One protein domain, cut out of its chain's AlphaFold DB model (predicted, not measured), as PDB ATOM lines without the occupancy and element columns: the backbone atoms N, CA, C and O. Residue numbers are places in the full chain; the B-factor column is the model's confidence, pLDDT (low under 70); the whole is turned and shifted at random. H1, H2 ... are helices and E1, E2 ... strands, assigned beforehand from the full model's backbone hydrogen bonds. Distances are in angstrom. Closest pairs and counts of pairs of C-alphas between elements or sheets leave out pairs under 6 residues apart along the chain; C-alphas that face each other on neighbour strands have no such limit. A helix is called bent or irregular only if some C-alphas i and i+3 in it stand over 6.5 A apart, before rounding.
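This is residues 121 to 236 of the 659 residues of an uncharacterized protein of Clastoptera arizonana (Arizona spittle bug) (UniProt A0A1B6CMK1). A long, twisted sheet of five strands curls round helix H2, while the longer helix H1 runs along strand E5 and packs on H2. The long strands E3, E4 and E5 lie side by side as the main part of the sheet; the short strands E1 and E2 pair with E5 at its other edge, and E5 bends sharply near E2. The printed part has 116 residues, with two named helices and five named strands in the order E1, E2, H1, E3, E4, H2, E5; the class is mixed, helices and strands. The sheet is branched, its neighbour pairs are antiparallel, and the whole is compact with a radius of gyration of the C-alphas of 14.9 A, but elongated in outline, spanning 49 by 26 by 20 A.

E5, residues 216 to 233, has three neighbours: E3, residues 162 to 175, on one side, and E1, residues 121 to 125, and E2, residues 132 to 134, on the other side. E5 bends by 88 degrees at residue 219, and its pairing is staggered: residues 216 to 221 pair with E2, 223 to 227 with E1 and 221 to 233 with E3. N 168 and O 227 of E3 and E5 are 2.8 A apart, N 124 and O 224 of E1 and E5 2.8 A, and N 217 and O 133 of E5 and E2 2.8 A, each within hydrogen-bond range. E4, residues 178 to 187, is an edge strand on the other side of E3 from E5; E3 and E4 form a hairpin, with N 169 and O 184 2.8 A apart, within hydrogen-bond range. H1, residues 135 to 160, is on the sheet at a height over the sheet of 7.6 A and lies over E5, running along the strands at 13 degrees to E5 on the local plane; it is only just not over E1 and E3, with 2 C-alphas falling on each. The sheet curls round H2, residues 193 to 207, whose closest C-alphas to E4 are Leu 203 and Arg 184, 5.8 A apart. H1 touches H2 with residues 139 to 150 alone, at a steep tilt of 49 degrees, opposite ways; their closest C-alphas, of Ala 146 and Pro 193, are 5.2 A apart. Every O i to N i+4 pair is within hydrogen-bond range in H1, and 9 of 11 in H2, which is irregular, with C-alphas 203 and 206 7.3 A apart.

E1 begins at C-alpha 121 at (-5.208, -10.487, -37.719), and E2 has three residues. H1 measures 35.5 A from first to last C-alpha, E3 38.4 A, E4 30.0 A, H2 21.6 A and E5 41.0 A. E5 ends at C-alpha 233 at (-13.714, -24.108, -28.114).

The C-alphas farthest apart, of Gly 177 and Gly 236, are 50.2 A apart. The printed part has no cut and no long link. Its mean pLDDT is 93.9; residues 234 to 236 are under 70.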
ATOM      1  N   GLY A 121      -4.985 -11.768 -37.055       97.50
ATOM      2  CA  GLY A 121      -5.208 -10.487 -37.719       97.50
ATOM      3  C   GLY A 121      -4.100 -10.079 -38.676       97.50
ATOM      4  O   GLY A 121      -2.945 -10.476 -38.496       97.50
ATOM      5  N   CYS A 122      -4.472  -9.252 -39.648       98.31
ATOM      6  CA  CYS A 122      -3.575  -8.588 -40.585       98.31
ATOM      7  C   CYS A 122      -3.834  -7.075 -40.571       98.31
ATOM      8  O   CYS A 122      -4.943  -6.618 -40.278       98.31
ATOM      9  N   CYS A 123      -2.809  -6.278 -40.865       98.00
ATOM     10  CA  CYS A 123      -2.933  -4.835 -40.994       98.00
ATOM     11  C   CYS A 123      -1.890  -4.240 -41.944       98.00
ATOM     12  O   CYS A 123      -0.803  -4.782 -42.134       98.00
ATOM     13  N   LYS A 124      -2.221  -3.083 -42.520       98.06
ATOM     14  CA  LYS A 124      -1.374  -2.348 -43.461       98.06
ATOM     15  C   LYS A 124      -1.360  -0.859 -43.121       98.06
ATOM     16  O   LYS A 124      -2.374  -0.277 -42.735       98.06
ATOM     17  N   LYS A 125      -0.189  -0.237 -43.272       97.50
ATOM     18  CA  LYS A 125       0.010   1.213 -43.147       97.50
ATOM     19  C   LYS A 125       0.072   1.852 -44.535       97.50
ATOM     20  O   LYS A 125       0.672   1.298 -45.449       97.50
ATOM     21  N   PHE A 126      -0.506   3.041 -44.646       96.50
ATOM     22  CA  PHE A 126      -0.689   3.808 -45.873       96.50
ATOM     23  C   PHE A 126      -0.045   5.196 -45.704       96.50
ATOM     24  O   PHE A 126      -0.697   6.133 -45.240       96.50
ATOM     25  N   PRO A 127       1.272   5.323 -45.954       92.50
ATOM     26  CA  PRO A 127       2.008   6.566 -45.742       92.50
ATOM     27  C   PRO A 127       1.863   7.551 -46.912       92.50
ATOM     28  O   PRO A 127       1.678   7.158 -48.063       92.50
ATOM     29  N   GLY A 128       2.042   8.843 -46.620       90.69
ATOM     30  CA  GLY A 128       2.177   9.891 -47.636       90.69
ATOM     31  C   GLY A 128       0.962   9.998 -48.559       90.69
ATOM     32  O   GLY A 128      -0.154  10.189 -48.089       90.69
ATOM     33  N   ARG A 129       1.198   9.879 -49.871       89.88
ATOM     34  CA  ARG A 129       0.164   9.961 -50.919       89.88
ATOM     35  C   ARG A 129      -0.698   8.695 -51.030       89.88
ATOM     36  O   ARG A 129      -1.746   8.743 -51.656       89.88
ATOM     37  N   ASN A 130      -0.293   7.586 -50.405       94.19
ATOM     38  CA  ASN A 130      -0.942   6.278 -50.568       94.19
ATOM     39  C   ASN A 130      -2.110   6.059 -49.584       94.19
ATOM     40  O   ASN A 130      -2.557   4.927 -49.410       94.19
ATOM     41  N   THR A 131      -2.566   7.109 -48.889       95.50
ATOM     42  CA  THR A 131      -3.711   7.059 -47.968       95.50
ATOM     43  C   THR A 131      -5.005   6.720 -48.688       95.50
ATOM     44  O   THR A 131      -5.268   7.257 -49.762       95.50
ATOM     45  N   LEU A 132      -5.850   5.898 -48.067       95.69
ATOM     46  CA  LEU A 132      -7.109   5.467 -48.676       95.69
ATOM     47  C   LEU A 132      -8.108   6.628 -48.636       95.69
ATOM     48  O   LEU A 132      -8.630   6.962 -47.568       95.69
ATOM     49  N   ALA A 133      -8.308   7.262 -49.790       94.62
ATOM     50  CA  ALA A 133      -9.133   8.454 -49.966       94.62
ATOM     51  C   ALA A 133     -10.443   8.175 -50.723       94.62
ATOM     52  O   ALA A 133     -11.278   9.074 -50.829       94.62
ATOM     53  N   THR A 134     -10.665   6.944 -51.202       95.50
ATOM     54  CA  THR A 134     -11.953   6.493 -51.748       95.50
ATOM     55  C   THR A 134     -12.503   5.273 -51.008       95.50
ATOM     56  O   THR A 134     -11.776   4.473 -50.411       95.50
ATOM     57  N   ARG A 135     -13.821   5.086 -51.090       94.62
ATOM     58  CA  ARG A 135     -14.536   3.887 -50.634       94.62
ATOM     59  C   ARG A 135     -14.083   2.631 -51.378       94.62
ATOM     60  O   ARG A 135     -14.105   1.554 -50.787       94.62
ATOM     61  N   LYS A 136     -13.665   2.764 -52.643       95.50
ATOM     62  CA  LYS A 136     -13.161   1.661 -53.472       95.50
ATOM     63  C   LYS A 136     -11.833   1.130 -52.930       95.50
ATOM     64  O   LYS A 136     -11.708  -0.078 -52.751       95.50
ATOM     65  N   ASP A 137     -10.905   2.019 -52.572       96.12
ATOM     66  CA  ASP A 137      -9.611   1.634 -51.987       96.12
ATOM     67  C   ASP A 137      -9.792   0.973 -50.616       96.12
ATOM     68  O   ASP A 137      -9.173  -0.050 -50.329       96.12
ATOM     69  N   VAL A 138     -10.676   1.527 -49.775       96.56
ATOM     70  CA  VAL A 138     -11.003   0.946 -48.462       96.56
ATOM     71  C   VAL A 138     -11.646  -0.434 -48.617       96.56
ATOM     72  O   VAL A 138     -11.267  -1.352 -47.897       96.56
ATOM     73  N   ASN A 139     -12.566  -0.618 -49.570       97.00
ATOM     74  CA  ASN A 139     -13.160  -1.924 -49.849       97.00
ATOM     75  C   ASN A 139     -12.116  -2.935 -50.353       97.00
ATOM     76  O   ASN A 139     -12.062  -4.041 -49.831       97.00
ATOM     77  N   HIS A 140     -11.268  -2.559 -51.316       97.69
ATOM     78  CA  HIS A 140     -10.197  -3.424 -51.825       97.69
ATOM     79  C   HIS A 140      -9.246  -3.861 -50.704       97.69
ATOM     80  O   HIS A 140      -9.081  -5.058 -50.492       97.69
ATOM     81  N   TRP A 141      -8.696  -2.928 -49.920       98.25
ATOM     82  CA  TRP A 141      -7.787  -3.294 -48.831       98.25
ATOM     83  C   TRP A 141      -8.474  -4.052 -47.692       98.25
ATOM     84  O   TRP A 141      -7.817  -4.870 -47.053       98.25
ATOM     85  N   LEU A 142      -9.776  -3.859 -47.444       98.06
ATOM     86  CA  LEU A 142     -10.520  -4.762 -46.561       98.06
ATOM     87  C   LEU A 142     -10.600  -6.179 -47.137       98.06
ATOM     88  O   LEU A 142     -10.462  -7.116 -46.359       98.06
ATOM     89  N   THR A 143     -10.786  -6.355 -48.450       98.38
ATOM     90  CA  THR A 143     -10.813  -7.681 -49.097       98.38
ATOM     91  C   THR A 143      -9.477  -8.405 -48.972       98.38
ATOM     92  O   THR A 143      -9.471  -9.560 -48.545       98.38
ATOM     93  N   GLU A 144      -8.352  -7.737 -49.240       98.44
ATOM     94  CA  GLU A 144      -7.017  -8.335 -49.053       98.44
ATOM     95  C   GLU A 144      -6.806  -8.777 -47.592       98.44
ATOM     96  O   GLU A 144      -6.505  -9.938 -47.310       98.44
ATOM     97  N   LEU A 145      -7.047  -7.864 -46.639       98.38
ATOM     98  CA  LEU A 145      -6.878  -8.124 -45.203       98.38
ATOM     99  C   LEU A 145      -7.846  -9.195 -44.674       98.38
ATOM    100  O   LEU A 145      -7.501  -9.923 -43.745       98.38
ATOM    101  N   ALA A 146      -9.060  -9.286 -45.223       98.25
ATOM    102  CA  ALA A 146     -10.054 -10.285 -44.837       98.25
ATOM    103  C   ALA A 146      -9.716 -11.676 -45.380       98.25
ATOM    104  O   ALA A 146     -10.002 -12.661 -44.706       98.25
ATOM    105  N   SER A 147      -9.104 -11.753 -46.564       98.19
ATOM    106  CA  SER A 147      -8.761 -13.019 -47.217       98.19
ATOM    107  C   SER A 147      -7.621 -13.724 -46.480       98.19
ATOM    108  O   SER A 147      -7.778 -14.876 -46.084       98.19
ATOM    109  N   GLU A 148      -6.544 -13.000 -46.152       98.38
ATOM    110  CA  GLU A 148      -5.445 -13.533 -45.329       98.38
ATOM    111  C   GLU A 148      -5.921 -13.927 -43.913       98.38
ATOM    112  O   GLU A 148      -5.501 -14.935 -43.345       98.38
ATOM    113  N   VAL A 149      -6.843 -13.154 -43.322       98.00
ATOM    114  CA  VAL A 149      -7.424 -13.485 -42.009       98.00
ATOM    115  C   VAL A 149      -8.345 -14.707 -42.075       98.00
ATOM    116  O   VAL A 149      -8.395 -15.453 -41.100       98.00
ATOM    117  N   ALA A 150      -9.050 -14.937 -43.185       97.62
ATOM    118  CA  ALA A 150      -9.891 -16.117 -43.386       97.62
ATOM    119  C   ALA A 150      -9.060 -17.400 -43.546       97.62
ATOM    120  O   ALA A 150      -9.336 -18.391 -42.872       97.62
ATOM    121  N   GLU A 151      -8.011 -17.358 -44.370       97.81
ATOM    122  CA  GLU A 151      -7.051 -18.454 -44.562       97.81
ATOM    123  C   GLU A 151      -6.437 -18.886 -43.220       97.81
ATOM    124  O   GLU A 151      -6.633 -20.016 -42.762       97.81
ATOM    125  N   ARG A 152      -5.835 -17.930 -42.504       97.81
ATOM    126  CA  ARG A 152      -5.222 -18.140 -41.181       97.81
ATOM    127  C   ARG A 152      -6.229 -18.545 -40.094       97.81
ATOM    128  O   ARG A 152      -5.826 -19.033 -39.038       97.81
ATOM    129  N   LEU A 153      -7.532 -18.335 -40.307       96.56
ATOM    130  CA  LEU A 153      -8.592 -18.822 -39.420       96.56
ATOM    131  C   LEU A 153      -8.991 -20.272 -39.696       96.56
ATOM    132  O   LEU A 153      -9.337 -20.972 -38.745       96.56
ATOM    133  N   GLU A 154      -8.949 -20.736 -40.943       96.00
ATOM    134  CA  GLU A 154      -9.237 -22.138 -41.258       96.00
ATOM    135  C   GLU A 154      -8.050 -23.043 -40.879       96.00
ATOM    136  O   GLU A 154      -8.261 -24.136 -40.350       96.00
ATOM    137  N   GLU A 155      -6.811 -22.547 -40.994       96.00
ATOM    138  CA  GLU A 155      -5.621 -23.158 -40.378       96.00
ATOM    139  C   GLU A 155      -5.770 -23.295 -38.850       96.00
ATOM    140  O   GLU A 155      -5.598 -24.377 -38.280       96.00
ATOM    141  N   ASP A 156      -6.126 -22.201 -38.167       95.94
ATOM    142  CA  ASP A 156      -6.293 -22.171 -36.712       95.94
ATOM    143  C   ASP A 156      -7.476 -23.024 -36.235       95.94
ATOM    144  O   ASP A 156      -7.373 -23.697 -35.209       95.94
ATOM    145  N   PHE A 157      -8.578 -23.064 -36.987       94.44
ATOM    146  CA  PHE A 157      -9.679 -23.986 -36.720       94.44
ATOM    147  C   PHE A 157      -9.244 -25.443 -36.922       94.44
ATOM    148  O   PHE A 157      -9.566 -26.294 -36.090       94.44
ATOM    149  N   SER A 158      -8.473 -25.727 -37.974       94.69
ATOM    150  CA  SER A 158      -7.973 -27.068 -38.287       94.69
ATOM    151  C   SER A 158      -7.023 -27.600 -37.216       94.69
ATOM    152  O   SER A 158      -7.207 -28.735 -36.774       94.69
ATOM    153  N   MET A 159      -6.076 -26.788 -36.740       94.38
ATOM    154  CA  MET A 159      -5.131 -27.174 -35.684       94.38
ATOM    155  C   MET A 159      -5.746 -27.107 -34.278       94.38
ATOM    156  O   MET A 159      -5.672 -28.071 -33.521       94.38
ATOM    157  N   ASN A 160      -6.373 -25.983 -33.921       94.25
ATOM    158  CA  ASN A 160      -6.708 -25.640 -32.533       94.25
ATOM    159  C   ASN A 160      -8.196 -25.838 -32.174       94.25
ATOM    160  O   ASN A 160      -8.600 -25.510 -31.057       94.25
ATOM    161  N   LYS A 161      -9.022 -26.347 -33.108       94.25
ATOM    162  CA  LYS A 161     -10.448 -26.717 -32.931       94.25
ATOM    163  C   LYS A 161     -11.289 -25.656 -32.200       94.25
ATOM    164  O   LYS A 161     -12.131 -25.959 -31.349       94.25
ATOM    165  N   ARG A 162     -11.064 -24.385 -32.537       94.06
ATOM    166  CA  ARG A 162     -11.655 -23.203 -31.890       94.06
ATOM    167  C   ARG A 162     -12.166 -22.208 -32.928       94.06
ATOM    168  O   ARG A 162     -11.631 -22.150 -34.028       94.06
ATOM    169  N   ARG A 163     -13.175 -21.402 -32.587       94.00
ATOM    170  CA  ARG A 163     -13.709 -20.353 -33.478       94.00
ATOM    171  C   ARG A 163     -13.725 -18.983 -32.787       94.00
ATOM    172  O   ARG A 163     -14.135 -18.911 -31.627       94.00
ATOM    173  N   PRO A 164     -13.275 -17.902 -33.451       95.69
ATOM    174  CA  PRO A 164     -13.406 -16.535 -32.946       95.69
ATOM    175  C   PRO A 164     -14.877 -16.109 -32.895       95.69
ATOM    176  O   PRO A 164     -15.686 -16.542 -33.712       95.69
ATOM    177  N   GLN A 165     -15.212 -15.217 -31.965       95.56
ATOM    178  CA  GLN A 165     -16.552 -14.629 -31.830       95.56
ATOM    179  C   GLN A 165     -16.581 -13.125 -32.138       95.56
ATOM    180  O   GLN A 165     -17.651 -12.560 -32.364       95.56
ATOM    181  N   LEU A 166     -15.424 -12.455 -32.119       97.38
ATOM    182  CA  LEU A 166     -15.310 -11.005 -32.268       97.38
ATOM    183  C   LEU A 166     -14.471 -10.639 -33.492       97.38
ATOM    184  O   LEU A 166     -13.323 -11.070 -33.602       97.38
ATOM    185  N   LEU A 167     -15.028  -9.779 -34.341       98.12
ATOM    186  CA  LEU A 167     -14.320  -9.009 -35.356       98.12
ATOM    187  C   LEU A 167     -13.978  -7.630 -34.775       98.12
ATOM    188  O   LEU A 167     -14.836  -6.979 -34.178       98.12
ATOM    189  N   THR A 168     -12.753  -7.159 -34.975       98.31
ATOM    190  CA  THR A 168     -12.291  -5.817 -34.604       98.31
ATOM    191  C   THR A 168     -11.568  -5.191 -35.787       98.31
ATOM    192  O   THR A 168     -10.523  -5.680 -36.211       98.31
ATOM    193  N   VAL A 169     -12.096  -4.076 -36.286       98.31
ATOM    194  CA  VAL A 169     -11.423  -3.235 -37.277       98.31
ATOM    195  C   VAL A 169     -10.717  -2.102 -36.544       98.31
ATOM    196  O   VAL A 169     -11.335  -1.380 -35.756       98.31
ATOM    197  N   SER A 170      -9.424  -1.939 -36.793       98.06
ATOM    198  CA  SER A 170      -8.624  -0.807 -36.334       98.06
ATOM    199  C   SER A 170      -8.216   0.054 -37.526       98.06
ATOM    200  O   SER A 170      -7.912  -0.453 -38.603       98.06
ATOM    201  N   PHE A 171      -8.246   1.372 -37.357       97.12
ATOM    202  CA  PHE A 171      -7.905   2.314 -38.418       97.12
ATOM    203  C   PHE A 171      -7.287   3.592 -37.850       97.12
ATOM    204  O   PHE A 171      -7.484   3.921 -36.683       97.12
ATOM    205  N   GLN A 172      -6.529   4.316 -38.672       96.81
ATOM    206  CA  GLN A 172      -5.952   5.613 -38.314       96.81
ATOM    207  C   GLN A 172      -6.338   6.657 -39.358       96.81
ATOM    208  O   GLN A 172      -6.190   6.415 -40.554       96.81
ATOM    209  N   GLN A 173      -6.806   7.815 -38.902       93.81
ATOM    210  CA  GLN A 173      -7.246   8.940 -39.728       93.81
ATOM    211  C   GLN A 173      -6.668  10.248 -39.175       93.81
ATOM    212  O   GLN A 173      -6.457  10.370 -37.969       93.81
ATOM    213  N   ASP A 174      -6.455  11.249 -40.028       89.56
ATOM    214  CA  ASP A 174      -6.121  12.601 -39.564       89.56
ATOM    215  C   ASP A 174      -7.397  13.404 -39.294       89.56
ATOM    216  O   ASP A 174      -8.191  13.663 -40.194       89.56
ATOM    217  N   ILE A 175      -7.585  13.828 -38.046       87.62
ATOM    218  CA  ILE A 175      -8.729  14.625 -37.599       87.62
ATOM    219  C   ILE A 175      -8.179  15.889 -36.934       87.62
ATOM    220  O   ILE A 175      -7.435  15.814 -35.957       87.62
ATOM    221  N   LYS A 176      -8.543  17.065 -37.466       86.44
ATOM    222  CA  LYS A 176      -8.096  18.387 -36.968       86.44
ATOM    223  C   LYS A 176      -6.565  18.487 -36.807       86.44
ATOM    224  O   LYS A 176      -6.067  18.898 -35.762       86.44
ATOM    225  N   GLY A 177      -5.819  18.046 -37.825       83.69
ATOM    226  CA  GLY A 177      -4.348  18.077 -37.846       83.69
ATOM    227  C   GLY A 177      -3.652  17.074 -36.914       83.69
ATOM    228  O   GLY A 177      -2.430  17.089 -36.814       83.69
ATOM    229  N   ARG A 178      -4.395  16.195 -36.227       88.81
ATOM    230  CA  ARG A 178      -3.844  15.138 -35.369       88.81
ATOM    231  C   ARG A 178      -4.192  13.775 -35.945       88.81
ATOM    232  O   ARG A 178      -5.335  13.536 -36.321       88.81
ATOM    233  N   SER A 179      -3.222  12.868 -35.983       90.56
ATOM    234  CA  SER A 179      -3.469  11.493 -36.413       90.56
ATOM    235  C   SER A 179      -4.072  10.696 -35.254       90.56
ATOM    236  O   SER A 179      -3.432  10.532 -34.215       90.56
ATOM    237  N   ILE A 180      -5.317  10.248 -35.411       93.69
ATOM    238  CA  ILE A 180      -6.096   9.551 -34.385       93.69
ATOM    239  C   ILE A 180      -6.276   8.093 -34.804       93.69
ATOM    240  O   ILE A 180      -6.851   7.798 -35.852       93.69
ATOM    241  N   SER A 181      -5.807   7.178 -33.956       95.31
ATOM    242  CA  SER A 181      -6.075   5.746 -34.086       95.31
ATOM    243  C   SER A 181      -7.390   5.397 -33.394       95.31
ATOM    244  O   SER A 181      -7.623   5.772 -32.245       95.31
ATOM    245  N   MET A 182      -8.250   4.662 -34.091       94.94
ATOM    246  CA  MET A 182      -9.583   4.266 -33.653       94.94
ATOM    247  C   MET A 182      -9.787   2.763 -33.857       94.94
ATOM    248  O   MET A 182      -9.115   2.124 -34.669       94.94
ATOM    249  N   SER A 183     -10.747   2.188 -33.136       97.06
ATOM    250  CA  SER A 183     -11.205   0.821 -33.375       97.06
ATOM    251  C   SER A 183     -12.712   0.674 -33.187       97.06
ATOM    252  O   SER A 183     -13.363   1.435 -32.459       97.06
ATOM    253  N   ARG A 184     -13.281  -0.301 -33.895       97.50
ATOM    254  CA  ARG A 184     -14.693  -0.692 -33.850       97.50
ATOM    255  C   ARG A 184     -14.775  -2.212 -33.899       97.50
ATOM    256  O   ARG A 184     -14.011  -2.841 -34.622       97.50
ATOM    257  N   SER A 185     -15.687  -2.794 -33.125       97.56
ATOM    258  CA  SER A 185     -15.802  -4.248 -32.986       97.56
ATOM    259  C   SER A 185     -17.248  -4.706 -33.095       97.56
ATOM    260  O   SER A 185     -18.151  -4.006 -32.641       97.56
ATOM    261  N   GLY A 186     -17.448  -5.897 -33.649       96.88
ATOM    262  CA  GLY A 186     -18.747  -6.536 -33.840       96.88
ATOM    263  C   GLY A 186     -18.637  -8.065 -33.795       96.88
ATOM    264  O   GLY A 186     -17.538  -8.595 -33.612       96.88
ATOM    265  N   PRO A 187     -19.758  -8.791 -33.926       96.75
ATOM    266  CA  PRO A 187     -19.738 -10.246 -33.999       96.75
ATOM    267  C   PRO A 187     -19.043 -10.719 -35.281       96.75
ATOM    268  O   PRO A 187     -19.198 -10.109 -36.339       96.75
ATOM    269  N   LEU A 188     -18.317 -11.833 -35.194       95.00
ATOM    270  CA  LEU A 188     -17.820 -12.565 -36.358       95.00
ATOM    271  C   LEU A 188     -18.683 -13.815 -36.563       95.00
ATOM    272  O   LEU A 188     -18.719 -14.686 -35.698       95.00
ATOM    273  N   THR A 189     -19.406 -13.881 -37.681       92.12
ATOM    274  CA  THR A 189     -20.435 -14.910 -37.935       92.12
ATOM    275  C   THR A 189     -20.025 -15.972 -38.956       92.12
ATOM    276  O   THR A 189     -20.682 -17.003 -39.065       92.12
ATOM    277  N   SER A 190     -18.963 -15.735 -39.728       93.19
ATOM    278  CA  SER A 190     -18.488 -16.627 -40.787       93.19
ATOM    279  C   SER A 190     -17.021 -16.339 -41.104       93.19
ATOM    280  O   SER A 190     -16.540 -15.246 -40.812       93.19
ATOM    281  N   PHE A 191     -16.323 -17.305 -41.702       93.69
ATOM    282  CA  PHE A 191     -14.948 -17.130 -42.189       93.69
ATOM    283  C   PHE A 191     -14.902 -16.656 -43.653       93.69
ATOM    284  O   PHE A 191     -13.841 -16.302 -44.141       93.69
ATOM    285  N   ASP A 192     -16.046 -16.616 -44.343       96.62
ATOM    286  CA  ASP A 192     -16.180 -16.077 -45.702       96.62
ATOM    287  C   ASP A 192     -15.629 -14.631 -45.787       96.62
ATOM    288  O   ASP A 192     -16.200 -13.739 -45.141       96.62
ATOM    289  N   PRO A 193     -14.576 -14.369 -46.596       97.00
ATOM    290  CA  PRO A 193     -13.983 -13.042 -46.739       97.00
ATOM    291  C   PRO A 193     -15.001 -11.961 -47.104       97.00
ATOM    292  O   PRO A 193     -14.944 -10.866 -46.550       97.00
ATOM    293  N   VAL A 194     -15.990 -12.257 -47.954       97.06
ATOM    294  CA  VAL A 194     -17.010 -11.283 -48.384       97.06
ATOM    295  C   VAL A 194     -17.875 -10.846 -47.198       97.06
ATOM    296  O   VAL A 194     -18.183  -9.662 -47.042       97.06
ATOM    297  N   LYS A 195     -18.218 -11.783 -46.304       97.06
ATOM    298  CA  LYS A 195     -18.958 -11.483 -45.066       97.06
ATOM    299  C   LYS A 195     -18.093 -10.718 -44.059       97.06
ATOM    300  O   LYS A 195     -18.609  -9.818 -43.395       97.06
ATOM    301  N   ILE A 196     -16.794 -11.022 -43.974       97.62
ATOM    302  CA  ILE A 196     -15.834 -10.280 -43.139       97.62
ATOM    303  C   ILE A 196     -15.696  -8.832 -43.633       97.62
ATOM    304  O   ILE A 196     -15.813  -7.914 -42.822       97.62
ATOM    305  N   VAL A 197     -15.530  -8.604 -44.942       97.88
ATOM    306  CA  VAL A 197     -15.473  -7.263 -45.558       97.88
ATOM    307  C   VAL A 197     -16.756  -6.483 -45.298       97.88
ATOM    308  O   VAL A 197     -16.695  -5.337 -44.855       97.88
ATOM    309  N   HIS A 198     -17.921  -7.099 -45.514       97.06
ATOM    310  CA  HIS A 198     -19.211  -6.451 -45.283       97.06
ATOM    311  C   HIS A 198     -19.386  -6.029 -43.813       97.06
ATOM    312  O   HIS A 198     -19.714  -4.875 -43.531       97.06
ATOM    313  N   ALA A 199     -19.092  -6.925 -42.864       97.12
ATOM    314  CA  ALA A 199     -19.132  -6.611 -41.437       97.12
ATOM    315  C   ALA A 199     -18.102  -5.532 -41.049       97.12
ATOM    316  O   ALA A 199     -18.416  -4.629 -40.270       97.12
ATOM    317  N   ALA A 200     -16.894  -5.581 -41.617       97.44
ATOM    318  CA  ALA A 200     -15.852  -4.588 -41.381       97.44
ATOM    319  C   ALA A 200     -16.259  -3.196 -41.890       97.44
ATOM    320  O   ALA A 200     -16.152  -2.224 -41.139       97.44
ATOM    321  N   LEU A 201     -16.797  -3.098 -43.112       96.19
ATOM    322  CA  LEU A 201     -17.333  -1.856 -43.673       96.19
ATOM    323  C   LEU A 201     -18.439  -1.272 -42.795       96.19
ATOM    324  O   LEU A 201     -18.363  -0.096 -42.450       96.19
ATOM    325  N   LEU A 202     -19.425  -2.072 -42.372       96.19
ATOM    326  CA  LEU A 202     -20.509  -1.599 -41.499       96.19
ATOM    327  C   LEU A 202     -19.993  -1.042 -40.160       96.19
ATOM    328  O   LEU A 202     -20.546  -0.066 -39.645       96.19
ATOM    329  N   LEU A 203     -18.919  -1.620 -39.609       96.88
ATOM    330  CA  LEU A 203     -18.282  -1.136 -38.381       96.88
ATOM    331  C   LEU A 203     -17.585   0.222 -38.556       96.88
ATOM    332  O   LEU A 203     -17.595   1.017 -37.612       96.88
ATOM    333  N   ILE A 204     -16.991   0.500 -39.725       96.00
ATOM    334  CA  ILE A 204     -16.206   1.727 -39.966       96.00
ATOM    335  C   ILE A 204     -16.896   2.782 -40.841       96.00
ATOM    336  O   ILE A 204     -16.457   3.923 -40.847       96.00
ATOM    337  N   GLN A 205     -18.009   2.481 -41.517       93.44
ATOM    338  CA  GLN A 205     -18.702   3.426 -42.410       93.44
ATOM    339  C   GLN A 205     -19.070   4.752 -41.717       93.44
ATOM    340  O   GLN A 205     -19.066   5.799 -42.355       93.44
ATOM    341  N   LYS A 206     -19.327   4.726 -40.401       91.94
ATOM    342  CA  LYS A 206     -19.620   5.919 -39.586       91.94
ATOM    343  C   LYS A 206     -18.395   6.797 -39.258       91.94
ATOM    344  O   LYS A 206     -18.571   7.811 -38.590       91.94
ATOM    345  N   SER A 207     -17.175   6.425 -39.665       91.69
ATOM    346  CA  SER A 207     -15.991   7.305 -39.630       91.69
ATOM    347  C   SER A 207     -15.665   7.946 -40.984       91.69
ATOM    348  O   SER A 207     -14.723   8.738 -41.071       91.69
ATOM    349  N   ASN A 208     -16.448   7.647 -42.027       93.06
ATOM    350  CA  ASN A 208     -16.480   8.467 -43.228       93.06
ATOM    351  C   ASN A 208     -17.451   9.641 -43.014       93.06
ATOM    352  O   ASN A 208     -18.599   9.454 -42.614       93.06
ATOM    353  N   THR A 209     -16.960  10.846 -43.278       91.50
ATOM    354  CA  THR A 209     -17.655  12.133 -43.136       91.50
ATOM    355  C   THR A 209     -18.199  12.626 -44.482       91.50
ATOM    356  O   THR A 209     -18.923  13.618 -44.524       91.50
ATOM    357  N   SER A 210     -17.856  11.966 -45.598       88.94
ATOM    358  CA  SER A 210     -18.411  12.307 -46.908       88.94
ATOM    359  C   SER A 210     -19.923  12.031 -46.961       88.94
ATOM    360  O   SER A 210     -20.413  11.129 -46.272       88.94
ATOM    361  N   PRO A 211     -20.676  12.725 -47.835       86.69
ATOM    362  CA  PRO A 211     -22.036  12.322 -48.179       86.69
ATOM    363  C   PRO A 211     -22.083  10.858 -48.637       86.69
ATOM    364  O   PRO A 211     -21.140  10.368 -49.264       86.69
ATOM    365  N   SER A 212     -23.191  10.164 -48.367       78.75
ATOM    366  CA  SER A 212     -23.387   8.756 -48.752       78.75
ATOM    367  C   SER A 212     -23.320   8.521 -50.264       78.75
ATOM    368  O   SER A 212     -22.905   7.444 -50.682       78.75
ATOM    369  N   THR A 213     -23.682   9.532 -51.058       82.38
ATOM    370  CA  THR A 213     -23.613   9.566 -52.529       82.38
ATOM    371  C   THR A 213     -22.190   9.768 -53.072       82.38
ATOM    372  O   THR A 213     -21.978   9.666 -54.273       82.38
ATOM    373  N   SER A 214     -21.209  10.090 -52.221       87.38
ATOM    374  CA  SER A 214     -19.822  10.316 -52.640       87.38
ATOM    375  C   SER A 214     -18.989   9.037 -52.534       87.38
ATOM    376  O   SER A 214     -19.035   8.331 -51.524       87.38
ATOM    377  N   GLU A 215     -18.164   8.778 -53.550       91.31
ATOM    378  CA  GLU A 215     -17.166   7.702 -53.523       91.31
ATOM    379  C   GLU A 215     -15.950   8.015 -52.635       91.31
ATOM    380  O   GLU A 215     -15.126   7.134 -52.402       91.31
ATOM    381  N   LEU A 216     -15.817   9.242 -52.122       94.19
ATOM    382  CA  LEU A 216     -14.683   9.649 -51.292       94.19
ATOM    383  C   LEU A 216     -14.727   9.017 -49.890       94.19
ATOM    384  O   LEU A 216     -15.781   8.642 -49.376       94.19
ATOM    385  N   TRP A 217     -13.561   8.931 -49.249       94.06
ATOM    386  CA  TRP A 217     -13.406   8.583 -47.841       94.06
ATOM    387  C   TRP A 217     -12.694   9.715 -47.097       94.06
ATOM    388  O   TRP A 217     -11.494   9.933 -47.260       94.06
ATOM    389  N   ILE A 218     -13.445  10.454 -46.277       92.81
ATOM    390  CA  ILE A 218     -12.982  11.678 -45.615       92.81
ATOM    391  C   ILE A 218     -13.163  11.549 -44.095       92.81
ATOM    392  O   ILE A 218     -14.278  11.290 -43.645       92.81
ATOM    393  N   PRO A 219     -12.129  11.795 -43.271       93.56
ATOM    394  CA  PRO A 219     -10.723  11.983 -43.647       93.56
ATOM    395  C   PRO A 219     -10.064  10.680 -44.162       93.56
ATOM    396  O   PRO A 219     -10.475   9.597 -43.735       93.56
ATOM    397  N   PRO A 220      -9.027  10.756 -45.021       94.00
ATOM    398  CA  PRO A 220      -8.351   9.574 -45.566       94.00
ATOM    399  C   PRO A 220      -7.722   8.661 -44.504       94.00
ATOM    400  O   PRO A 220      -7.239   9.123 -43.463       94.00
ATOM    401  N   ILE A 221      -7.688   7.356 -44.783       95.75
ATOM    402  CA  ILE A 221      -7.141   6.342 -43.869       95.75
ATOM    403  C   ILE A 221      -5.629   6.146 -44.094       95.75
ATOM    404  O   ILE A 221      -5.177   5.849 -45.199       95.75
ATOM    405  N   LYS A 222      -4.851   6.263 -43.008       96.19
ATOM    406  CA  LYS A 222      -3.384   6.074 -42.926       96.19
ATOM    407  C   LYS A 222      -2.942   4.695 -42.429       96.19
ATOM    408  O   LYS A 222      -1.767   4.346 -42.522       96.19
ATOM    409  N   PHE A 223      -3.854   3.919 -41.861       97.69
ATOM    410  CA  PHE A 223      -3.623   2.550 -41.400       97.69
ATOM    411  C   PHE A 223      -4.966   1.835 -41.327       97.69
ATOM    412  O   PHE A 223      -5.938   2.442 -40.884       97.69
ATOM    413  N   LEU A 224      -5.003   0.565 -41.718       97.88
ATOM    414  CA  LEU A 224      -6.182  -0.290 -41.647       97.88
ATOM    415  C   LEU A 224      -5.764  -1.677 -41.157       97.88
ATOM    416  O   LEU A 224      -4.751  -2.212 -41.606       97.88
ATOM    417  N   GLY A 225      -6.534  -2.263 -40.250       98.25
ATOM    418  CA  GLY A 225      -6.279  -3.590 -39.713       98.25
ATOM    419  C   GLY A 225      -7.560  -4.325 -39.364       98.25
ATOM    420  O   GLY A 225      -8.507  -3.736 -38.844       98.25
ATOM    421  N   ILE A 226      -7.561  -5.628 -39.622       98.06
ATOM    422  CA  ILE A 226      -8.604  -6.561 -39.210       98.06
ATOM    423  C   ILE A 226      -7.979  -7.505 -38.184       98.06
ATOM    424  O   ILE A 226      -6.977  -8.161 -38.457       98.06
ATOM    425  N   SER A 227      -8.571  -7.582 -36.994       98.06
ATOM    426  CA  SER A 227      -8.204  -8.551 -35.967       98.06
ATOM    427  C   SER A 227      -9.434  -9.307 -35.487       98.06
ATOM    428  O   SER A 227     -10.504  -8.735 -35.296       98.06
ATOM    429  N   VAL A 228      -9.270 -10.608 -35.292       97.50
ATOM    430  CA  VAL A 228     -10.309 -11.544 -34.875       97.50
ATOM    431  C   VAL A 228      -9.899 -12.195 -33.560       97.50
ATOM    432  O   VAL A 228      -8.722 -12.487 -33.332       97.50
ATOM    433  N   GLY A 229     -10.854 -12.395 -32.658       96.31
ATOM    434  CA  GLY A 229     -10.565 -12.868 -31.307       96.31
ATOM    435  C   GLY A 229     -11.806 -13.305 -30.539       96.31
ATOM    436  O   GLY A 229     -12.851 -13.584 -31.127       96.31
ATOM    437  N   LYS A 230     -11.673 -13.388 -29.207       95.25
ATOM    438  CA  LYS A 230     -12.620 -14.104 -28.328       95.25
ATOM    439  C   LYS A 230     -12.889 -15.518 -28.863       95.25
ATOM    440  O   LYS A 230     -14.003 -15.843 -29.255       95.25
ATOM    441  N   PHE A 231     -11.836 -16.330 -28.948       94.94
ATOM    442  CA  PHE A 231     -11.959 -17.719 -29.379       94.94
ATOM    443  C   PHE A 231     -12.719 -18.551 -28.342       94.94
ATOM    444  O   PHE A 231     -12.336 -18.566 -27.172       94.94
ATOM    445  N   ALA A 232     -13.744 -19.268 -28.792       91.06
ATOM    446  CA  ALA A 232     -14.407 -20.333 -28.050       91.06
ATOM    447  C   ALA A 232     -13.954 -21.702 -28.582       91.06
ATOM    448  O   ALA A 232     -13.674 -21.849 -29.776       91.06
ATOM    449  N   SER A 233     -13.893 -22.710 -27.712       86.69
ATOM    450  CA  SER A 233     -13.714 -24.108 -28.114       86.69
ATOM    451  C   SER A 233     -14.904 -24.574 -28.955       86.69
ATOM    452  O   SER A 233     -16.050 -24.294 -28.613       86.69
ATOM    453  N   ASN A 234     -14.661 -25.322 -30.034       69.88
ATOM    454  CA  ASN A 234     -15.738 -25.857 -30.879       69.88
ATOM    455  C   ASN A 234     -16.443 -27.081 -30.250       69.88
ATOM    456  O   ASN A 234     -17.341 -27.661 -30.854       69.88
ATOM    457  N   GLY A 235     -16.038 -27.490 -29.046       54.78
ATOM    458  CA  GLY A 235     -16.769 -28.444 -28.219       54.78
ATOM    459  C   GLY A 235     -17.497 -27.738 -27.076       54.78
ATOM    460  O   GLY A 235     -16.910 -26.896 -26.395       54.78
ATOM    461  N   GLY A 236     -18.737 -28.151 -26.813       47.00
ATOM    462  CA  GLY A 236     -19.222 -28.204 -25.430       47.00
ATOM    463  C   GLY A 236     -20.330 -27.247 -24.999       47.00
ATOM    464  O   GLY A 236     -20.935 -27.517 -23.968       47.00
TER     465      GLY A 236